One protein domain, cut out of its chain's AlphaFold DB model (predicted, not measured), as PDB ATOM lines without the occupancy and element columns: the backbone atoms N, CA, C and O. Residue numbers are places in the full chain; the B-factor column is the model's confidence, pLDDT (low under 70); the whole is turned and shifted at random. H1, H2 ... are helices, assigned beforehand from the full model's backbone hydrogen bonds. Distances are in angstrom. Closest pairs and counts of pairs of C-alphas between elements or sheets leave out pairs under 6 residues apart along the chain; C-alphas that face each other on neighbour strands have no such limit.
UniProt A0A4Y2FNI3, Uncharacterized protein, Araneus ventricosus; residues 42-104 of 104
ATOM      1  N   LEU A  42      -0.783  14.218 -28.452       80.06
ATOM      2  CA  LEU A  42      -1.535  12.971 -28.296       80.06
ATOM      3  C   LEU A  42      -2.973  13.301 -27.794       80.06
ATOM      4  O   LEU A  42      -3.293  14.428 -27.412       80.06
ATOM      5  N   PRO A  43      -3.915  12.358 -27.842       82.81
ATOM      6  CA  PRO A  43      -5.175  12.538 -27.132       82.81
ATOM      7  C   PRO A  43      -4.977  12.365 -25.618       82.81
ATOM      8  O   PRO A  43      -4.185  11.522 -25.179       82.81
ATOM      9  N   ASP A  44      -5.758  13.102 -24.825       86.25
ATOM     10  CA  ASP A  44      -5.892  12.846 -23.388       86.25
ATOM     11  C   ASP A  44      -6.481  11.443 -23.169       86.25
ATOM     12  O   ASP A  44      -7.535  11.084 -23.706       86.25
ATOM     13  N   ASN A  45      -5.773  10.629 -22.389       90.38
ATOM     14  CA  ASN A  45      -6.152   9.263 -22.058       90.38
ATOM     15  C   ASN A  45      -6.297   9.024 -20.547       90.38
ATOM     16  O   ASN A  45      -6.411   7.862 -20.146       90.38
ATOM     17  N   PHE A  46      -6.340  10.075 -19.717       87.88
ATOM     18  CA  PHE A  46      -6.355   9.957 -18.256       87.88
ATOM     19  C   PHE A  46      -7.467   9.039 -17.749       87.88
ATOM     20  O   PHE A  46      -7.203   8.065 -17.050       87.88
ATOM     21  N   ASN A  47      -8.715   9.288 -18.159       89.62
ATOM     22  CA  ASN A  47      -9.865   8.496 -17.710       89.62
ATOM     23  C   ASN A  47      -9.727   7.008 -18.072       89.62
ATOM     24  O   ASN A  47     -10.097   6.129 -17.289       89.62
ATOM     25  N   LEU A  48      -9.171   6.711 -19.251       91.31
ATOM     26  CA  LEU A  48      -8.931   5.338 -19.686       91.31
ATOM     27  C   LEU A  48      -7.799   4.688 -18.881       91.31
ATOM     28  O   LEU A  48      -7.923   3.530 -18.481       91.31
ATOM     29  N   ALA A  49      -6.709   5.417 -18.651       91.50
ATOM     30  CA  ALA A  49      -5.578   4.946 -17.864       91.50
ATOM     31  C   ALA A  49      -5.975   4.695 -16.404       91.50
ATOM     32  O   ALA A  49      -5.704   3.614 -15.886       91.50
ATOM     33  N   LYS A  50      -6.721   5.618 -15.788       91.06
ATOM     34  CA  LYS A  50      -7.265   5.475 -14.435       91.06
ATOM     35  C   LYS A  50      -8.141   4.229 -14.306       91.06
ATOM     36  O   LYS A  50      -7.902   3.404 -13.432       91.06
ATOM     37  N   LYS A  51      -9.081   4.020 -15.234       93.44
ATOM     38  CA  LYS A  51      -9.933   2.819 -15.225       93.44
ATOM     39  C   LYS A  51      -9.125   1.522 -15.362       93.44
ATOM     40  O   LYS A  51      -9.467   0.502 -14.768       93.44
ATOM     41  N   ARG A  52      -8.049   1.530 -16.158       93.31
ATOM     42  CA  ARG A  52      -7.141   0.374 -16.284       93.31
ATOM     43  C   ARG A  52      -6.351   0.126 -15.003       93.31
ATOM     44  O   ARG A  52      -6.163  -1.039 -14.652       93.31
ATOM     45  N   LEU A  53      -5.910   1.188 -14.333       92.94
ATOM     46  CA  LEU A  53      -5.233   1.110 -13.044       92.94
ATOM     47  C   LEU A  53      -6.156   0.480 -11.997       92.94
ATOM     48  O   LEU A  53      -5.778  -0.528 -11.417       92.94
ATOM     49  N   GLU A  54      -7.384   0.984 -11.848       94.12
ATOM     50  CA  GLU A  54      -8.389   0.455 -10.909       94.12
ATOM     51  C   GLU A  54      -8.593  -1.060 -11.082       94.12
ATOM     52  O   GLU A  54      -8.390  -1.834 -10.148       94.12
ATOM     53  N   VAL A  55      -8.874  -1.509 -12.312       93.88
ATOM     54  CA  VAL A  55      -9.056  -2.941 -12.629       93.88
ATOM     55  C   VAL A  55      -7.791  -3.763 -12.352       93.88
ATOM     56  O   VAL A  55      -7.866  -4.936 -11.981       93.88
ATOM     57  N   THR A  56      -6.611  -3.188 -12.578       92.81
ATOM     58  CA  THR A  56      -5.335  -3.869 -12.324       92.81
ATOM     59  C   THR A  56      -5.089  -4.019 -10.826       92.81
ATOM     60  O   THR A  56      -4.723  -5.107 -10.382       92.81
ATOM     61  N   THR A  57      -5.366  -2.977 -10.045       93.44
ATOM     62  CA  THR A  57      -5.278  -2.986  -8.585       93.44
ATOM     63  C   THR A  57      -6.213  -4.029  -7.980       93.44
ATOM     64  O   THR A  57      -5.771  -4.844  -7.175       93.44
ATOM     65  N   GLU A  58      -7.470  -4.106  -8.429       95.06
ATOM     66  CA  GLU A  58      -8.423  -5.137  -7.983       95.06
ATOM     67  C   GLU A  58      -7.906  -6.566  -8.240       95.06
ATOM     68  O   GLU A  58      -8.013  -7.455  -7.387       95.06
ATOM     69  N   LYS A  59      -7.288  -6.802  -9.404       92.56
ATOM     70  CA  LYS A  59      -6.684  -8.104  -9.735       92.56
ATOM     71  C   LYS A  59      -5.488  -8.433  -8.845       92.56
ATOM     72  O   LYS A  59      -5.337  -9.577  -8.430       92.56
ATOM     73  N   LEU A  60      -4.644  -7.450  -8.547       93.56
ATOM     74  CA  LEU A  60      -3.491  -7.640  -7.666       93.56
ATOM     75  C   LEU A  60      -3.917  -7.912  -6.221       93.56
ATOM     76  O   LEU A  60      -3.348  -8.795  -5.583       93.56
ATOM     77  N   LEU A  61      -4.941  -7.209  -5.733       95.31
ATOM     78  CA  LEU A  61      -5.516  -7.432  -4.406       95.31
ATOM     79  C   LEU A  61      -6.132  -8.828  -4.292       95.31
ATOM     80  O   LEU A  61      -5.802  -9.571  -3.371       95.31
ATOM     81  N   SER A  62      -6.961  -9.232  -5.259       94.62
ATOM     82  CA  SER A  62      -7.559 -10.577  -5.269       94.62
ATOM     83  C   SER A  62      -6.527 -11.702  -5.415       94.62
ATOM     84  O   SER A  62      -6.757 -12.809  -4.932       94.62
ATOM     85  N   GLY A  63      -5.376 -11.422  -6.032       93.31
ATOM     86  CA  GLY A  63      -4.233 -12.333  -6.102       93.31
ATOM     87  C   GLY A  63      -3.281 -12.283  -4.901       93.31
ATOM     88  O   GLY A  63      -2.312 -13.038  -4.896       93.31
ATOM     89  N   ASN A  64      -3.510 -11.412  -3.909       93.88
ATOM     90  CA  ASN A  64      -2.590 -11.153  -2.791       93.88
ATOM     91  C   ASN A  64      -1.158 -10.781  -3.244       93.88
ATOM     92  O   ASN A  64      -0.158 -11.209  -2.664       93.88
ATOM     93  N   LEU A  65      -1.062 -10.019  -4.339       94.31
ATOM     94  CA  LEU A  65       0.192  -9.569  -4.955       94.31
ATOM     95  C   LEU A  65       0.395  -8.054  -4.873       94.31
ATOM     96  O   LEU A  65       1.441  -7.576  -5.303       94.31
ATOM     97  N   TYR A  66      -0.581  -7.312  -4.343       94.06
ATOM     98  CA  TYR A  66      -0.546  -5.851  -4.298       94.06
ATOM     99  C   TYR A  66       0.703  -5.320  -3.588       94.06
ATOM    100  O   TYR A  66       1.477  -4.607  -4.216       94.06
ATOM    101  N   ASP A  67       0.971  -5.755  -2.355       94.81
ATOM    102  CA  ASP A  67       2.115  -5.255  -1.575       94.81
ATOM    103  C   ASP A  67       3.456  -5.535  -2.266       94.81
ATOM    104  O   ASP A  67       4.329  -4.678  -2.335       94.81
ATOM    105  N   LYS A  68       3.614  -6.733  -2.845       92.69
ATOM    106  CA  LYS A  68       4.830  -7.087  -3.596       92.69
ATOM    107  C   LYS A  68       5.025  -6.200  -4.816       92.69
ATOM    108  O   LYS A  68       6.155  -5.914  -5.185       92.69
ATOM    109  N   TYR A  69       3.931  -5.847  -5.474       92.75
ATOM    110  CA  TYR A  69       3.951  -5.022  -6.665       92.75
ATOM    111  C   TYR A  69       4.224  -3.552  -6.321       92.75
ATOM    112  O   TYR A  69       5.055  -2.935  -6.976       92.75
ATOM    113  N   GLU A  70       3.594  -3.026  -5.269       93.50
ATOM    114  CA  GLU A  70       3.839  -1.676  -4.745       93.50
ATOM    115  C   GLU A  70       5.301  -1.493  -4.325       93.50
ATOM    116  O   GLU A  70       5.925  -0.504  -4.696       93.50
ATOM    117  N   ASN A  71       5.891  -2.484  -3.648       94.88
ATOM    118  CA  ASN A  71       7.292  -2.423  -3.227       94.88
ATOM    119  C   ASN A  71       8.265  -2.203  -4.396       94.88
ATOM    120  O   ASN A  71       9.253  -1.506  -4.219       94.88
ATOM    121  N   VAL A  72       7.978  -2.728  -5.595       93.44
ATOM    122  CA  VAL A  72       8.823  -2.487  -6.781       93.44
ATOM    123  C   VAL A  72       8.789  -1.014  -7.200       93.44
ATOM    124  O   VAL A  72       9.817  -0.466  -7.584       93.44
ATOM    125  N   PHE A  73       7.628  -0.355  -7.114       93.31
ATOM    126  CA  PHE A  73       7.535   1.081  -7.397       93.31
ATOM    127  C   PHE A  73       8.258   1.906  -6.335       93.31
ATOM    128  O   PHE A  73       8.927   2.869  -6.691       93.31
ATOM    129  N   GLN A  74       8.171   1.513  -5.062       96.38
ATOM    130  CA  GLN A  74       8.907   2.176  -3.983       96.38
ATOM    131  C   GLN A  74      10.425   2.028  -4.164       96.38
ATOM    132  O   GLN A  74      11.138   3.019  -4.092       96.38
ATOM    133  N   GLU A  75      10.916   0.834  -4.512       96.88
ATOM    134  CA  GLU A  75      12.331   0.614  -4.850       96.88
ATOM    135  C   GLU A  75      12.775   1.496  -6.027       96.88
ATOM    136  O   GLU A  75      13.820   2.138  -5.963       96.88
ATOM    137  N   TRP A  76      11.973   1.592  -7.093       96.19
ATOM    138  CA  TRP A  76      12.282   2.471  -8.226       96.19
ATOM    139  C   TRP A  76      12.255   3.954  -7.868       96.19
ATOM    140  O   TRP A  76      13.012   4.726  -8.456       96.19
ATOM    141  N   LEU A  77      11.385   4.360  -6.944       96.62
ATOM    142  CA  LEU A  77      11.331   5.730  -6.447       96.62
ATOM    143  C   LEU A  77      12.584   6.047  -5.623       96.62
ATOM    144  O   LEU A  77      13.222   7.072  -5.855       96.62
ATOM    145  N   ASP A  78      12.985   5.137  -4.733       96.75
ATOM    146  CA  ASP A  78      14.196   5.258  -3.915       96.75
ATOM    147  C   ASP A  78      15.478   5.258  -4.768       96.75
ATOM    148  O   ASP A  78      16.433   5.978  -4.471       96.75
ATOM    149  N   GLU A  79      15.502   4.481  -5.856       96.25
ATOM    150  CA  GLU A  79      16.600   4.455  -6.831       96.25
ATOM    151  C   GLU A  79      16.595   5.658  -7.797       96.25
ATOM    152  O   GLU A  79      17.534   5.817  -8.579       96.25
ATOM    153  N   GLY A  80      15.558   6.503  -7.767       93.94
ATOM    154  CA  GLY A  80      15.413   7.646  -8.674       93.94
ATOM    155  C   GLY A  80      15.147   7.254 -10.133       93.94
ATOM    156  O   GLY A  80      15.455   8.015 -11.049       93.94
ATOM    157  N   ILE A  81      14.606   6.055 -10.369       94.38
ATOM    158  CA  ILE A  81      14.178   5.578 -11.695       94.38
ATOM    159  C   ILE A  81      12.840   6.212 -12.089       94.38
ATOM    160  O   ILE A  81      12.603   6.482 -13.268       94.38
ATOM    161  N   ILE A  82      11.962   6.422 -11.108       94.94
ATOM    162  CA  ILE A  82      10.688   7.124 -11.266       94.94
ATOM    163  C   ILE A  82      10.622   8.301 -10.297       94.94
ATOM    164  O   ILE A  82      11.302   8.313  -9.276       94.94
ATOM    165  N   GLU A  83       9.761   9.264 -10.598       95.31
ATOM    166  CA  GLU A  83       9.507  10.429  -9.755       95.31
ATOM    167  C   GLU A  83       8.008  10.743  -9.700       95.31
ATOM    168  O   GLU A  83       7.241  10.369 -10.594       95.31
ATOM    169  N   GLU A  84       7.578  11.420  -8.635       92.81
ATOM    170  CA  GLU A  84       6.208  11.918  -8.533       92.81
ATOM    171  C   GLU A  84       6.043  13.172  -9.396       92.81
ATOM    172  O   GLU A  84       6.815  14.125  -9.296       92.81
ATOM    173  N   VAL A  85       5.007  13.185 -10.237       90.12
ATOM    174  CA  VAL A  85       4.729  14.320 -11.123       90.12
ATOM    175  C   VAL A  85       4.289  15.534 -10.288       90.12
ATOM    176  O   VAL A  85       3.294  15.434  -9.559       90.12
ATOM    177  N   PRO A  86       4.950  16.702 -10.411       91.31
ATOM    178  CA  PRO A  86       4.570  17.911  -9.685       91.31
ATOM    179  C   PRO A  86       3.118  18.328  -9.953       91.31
ATOM    180  O   PRO A  86       2.637  18.282 -11.086       91.31
ATOM    181  N   SER A  87       2.399  18.810  -8.934       86.88
ATOM    182  CA  SER A  87       0.961  19.120  -9.065       86.88
ATOM    183  C   SER A  87       0.640  20.185 -10.125       86.88
ATOM    184  O   SER A  87      -0.443  20.170 -10.706       86.88
ATOM    185  N   ASN A  88       1.570  21.105 -10.398       88.00
ATOM    186  CA  ASN A  88       1.449  22.100 -11.468       88.00
ATOM    187  C   ASN A  88       1.550  21.486 -12.874       88.00
ATOM    188  O   ASN A  88       1.047  22.082 -13.823       88.00
ATOM    189  N   GLU A  89       2.171  20.313 -13.004       85.31
ATOM    190  CA  GLU A  89       2.328  19.585 -14.266       85.31
ATOM    191  C   GLU A  89       1.211  18.572 -14.502       85.31
ATOM    192  O   GLU A  89       0.862  18.307 -15.645       85.31
ATOM    193  N   VAL A  90       0.564  18.081 -13.443       80.50
ATOM    194  CA  VAL A  90      -0.609  17.192 -13.557       80.50
ATOM    195  C   VAL A  90      -1.748  17.843 -14.355       80.50
ATOM    196  O   VAL A  90      -2.500  17.155 -15.044       80.50
ATOM    197  N   ALA A  91      -1.878  19.170 -14.277       74.44
ATOM    198  CA  ALA A  91      -2.859  19.935 -15.047       74.44
ATOM    199  C   ALA A  91      -2.433  20.190 -16.506       74.44
ATOM    200  O   ALA A  91      -3.242  20.677 -17.301       74.44
ATOM    201  N   LEU A  92      -1.175  19.906 -16.857       75.31
ATOM    202  CA  LEU A  92      -0.673  20.042 -18.217       75.31
ATOM    203  C   LEU A  92      -1.103  18.851 -19.072       75.31
ATOM    204  O   LEU A  92      -1.422  17.758 -18.608       75.31
ATOM    205  N   TYR A  93      -1.110  19.100 -20.375       71.94
ATOM    206  CA  TYR A  93      -1.404  18.099 -21.377       71.94
ATOM    207  C   TYR A  93      -0.354  16.966 -21.323       71.94
ATOM    208  O   TYR A  93       0.838  17.215 -21.499       71.94
ATOM    209  N   GLY A  94      -0.799  15.724 -21.101       78.38
ATOM    210  CA  GLY A  94       0.070  14.554 -20.958       78.38
ATOM    211  C   GLY A  94      -0.622  13.245 -21.346       78.38
ATOM    212  O   GLY A  94      -1.844  13.182 -21.484       78.38
ATOM    213  N   ASN A  95       0.170  12.191 -21.552       86.25
ATOM    214  CA  ASN A  95      -0.329  10.859 -21.887       86.25
ATOM    215  C   ASN A  95       0.144   9.838 -20.848       86.25
ATOM    216  O   ASN A  95       1.328   9.747 -20.540       86.25
ATOM    217  N   TYR A  96      -0.795   9.059 -20.323       88.56
ATOM    218  CA  TYR A  96      -0.557   8.087 -19.266       88.56
ATOM    219  C   TYR A  96      -0.247   6.721 -19.870       88.56
ATOM    220  O   TYR A  96      -1.057   6.154 -20.613       88.56
ATOM    221  N   LEU A  97       0.916   6.165 -19.535       88.06
ATOM    222  CA  LEU A  97       1.309   4.843 -20.006       88.06
ATOM    223  C   LEU A  97       0.604   3.760 -19.174       88.06
ATOM    224  O   LEU A  97       0.762   3.716 -17.954       88.06
ATOM    225  N   PRO A  98      -0.189   2.871 -19.798       80.12
ATOM    226  CA  PRO A  98      -0.816   1.782 -19.069       80.12
ATOM    227  C   PRO A  98       0.255   0.775 -18.644       80.12
ATOM    228  O   PRO A  98       0.866   0.122 -19.489       80.12
ATOM    229  N   HIS A  99       0.444   0.602 -17.340       82.12
ATOM    230  CA  HIS A  99       1.298  -0.460 -16.823       82.12
ATOM    231  C   HIS A  99       0.518  -1.778 -16.698       82.12
ATOM    232  O   HIS A  99      -0.670  -1.790 -16.364       82.12
ATOM    233  N   ARG A 100       1.187  -2.907 -16.956       81.38
ATOM    234  CA  ARG A 100       0.646  -4.250 -16.720       81.38
ATOM    235  C   ARG A 100       1.587  -5.024 -15.795       81.38
ATOM    236  O   ARG A 100       2.761  -5.145 -16.135       81.38
ATOM    237  N   PRO A 101       1.098  -5.604 -14.684       82.38
ATOM    238  CA  PRO A 101       1.931  -6.419 -13.814       82.38
ATOM    239  C   PRO A 101       2.470  -7.635 -14.567       82.38
ATOM    240  O   PRO A 101       1.712  -8.367 -15.211       82.38
ATOM    241  N   VAL A 102       3.783  -7.840 -14.472       82.62
ATOM    242  CA  VAL A 102       4.474  -9.030 -14.973       82.62
ATOM    243  C   VAL A 102       4.763  -9.927 -13.777       82.62
ATOM    244  O   VAL A 102       5.521  -9.558 -12.887       82.62
ATOM    245  N   ILE A 103       4.129 -11.095 -13.751       79.88
ATOM    246  CA  ILE A 103       4.264 -12.085 -12.680       79.88
ATOM    247  C   ILE A 103       5.169 -13.200 -13.214       79.88
ATOM    248  O   ILE A 103       4.931 -13.685 -14.322       79.88
ATOM    249  N   LYS A 104       6.216 -13.551 -12.463       73.38
ATOM    250  CA  LYS A 104       7.121 -14.669 -12.774       73.38
ATOM    251  C   LYS A 104       6.617 -15.976 -12.179       73.38
ATOM    252  O   LYS A 104       6.007 -15.916 -11.088       73.38
TER     253      LYS A 104
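AT A GLANCE: This is residues 42 to 104 of the 104 residues of an uncharacterized protein of Araneus ventricosus (UniProt A0A4Y2FNI3). Two helices, H1 and the shorter H2, meet at their ends as an open V; residues 79 to 86 and the short H3 close it into a loose triangle, and the tail, residues 93 to 104, runs back alongside H1. The printed part has 63 residues, 34 of them in three named helices, H1, H2 and H3 in chain order, with no named strand; by class it is all helix. The whole is loose, radius of gyration of the C-alphas 13.4 A, spanning 35 by 27 by 18 A.

IN THESE COORDINATES: H1, residues 46 to 62, measures 24.3 A from C-alpha 46 at (-6.355, 9.957, -18.256). H2, residues 66 to 78, measures 18.5 A. H3, residues 87 to 90, ends with C-alpha 90 at (-0.609, 17.192, -13.557).

HOW THE PARTS SIT: H1 and H2 only just touch, with 3 pairs of C-alphas within 8 A, and only at the corner by their tight link; the closest C-alphas, of Leu 60 and Tyr 66, are 4.8 A apart. Their tilt is steep, 56 degrees, opposite ways. H3 is apart from both. Every O i to N i+4 pair is within hydrogen-bond range in H1, 7 of 9 in H2; H3 is too short for one, and its single O i to N i+3 pair is out of range.

THE WHOLE: The C-alphas farthest apart, of Asn 88 and Lys 104, are 37.2 A apart. The printed part has no cut, and no printed residue is under pLDDT 70.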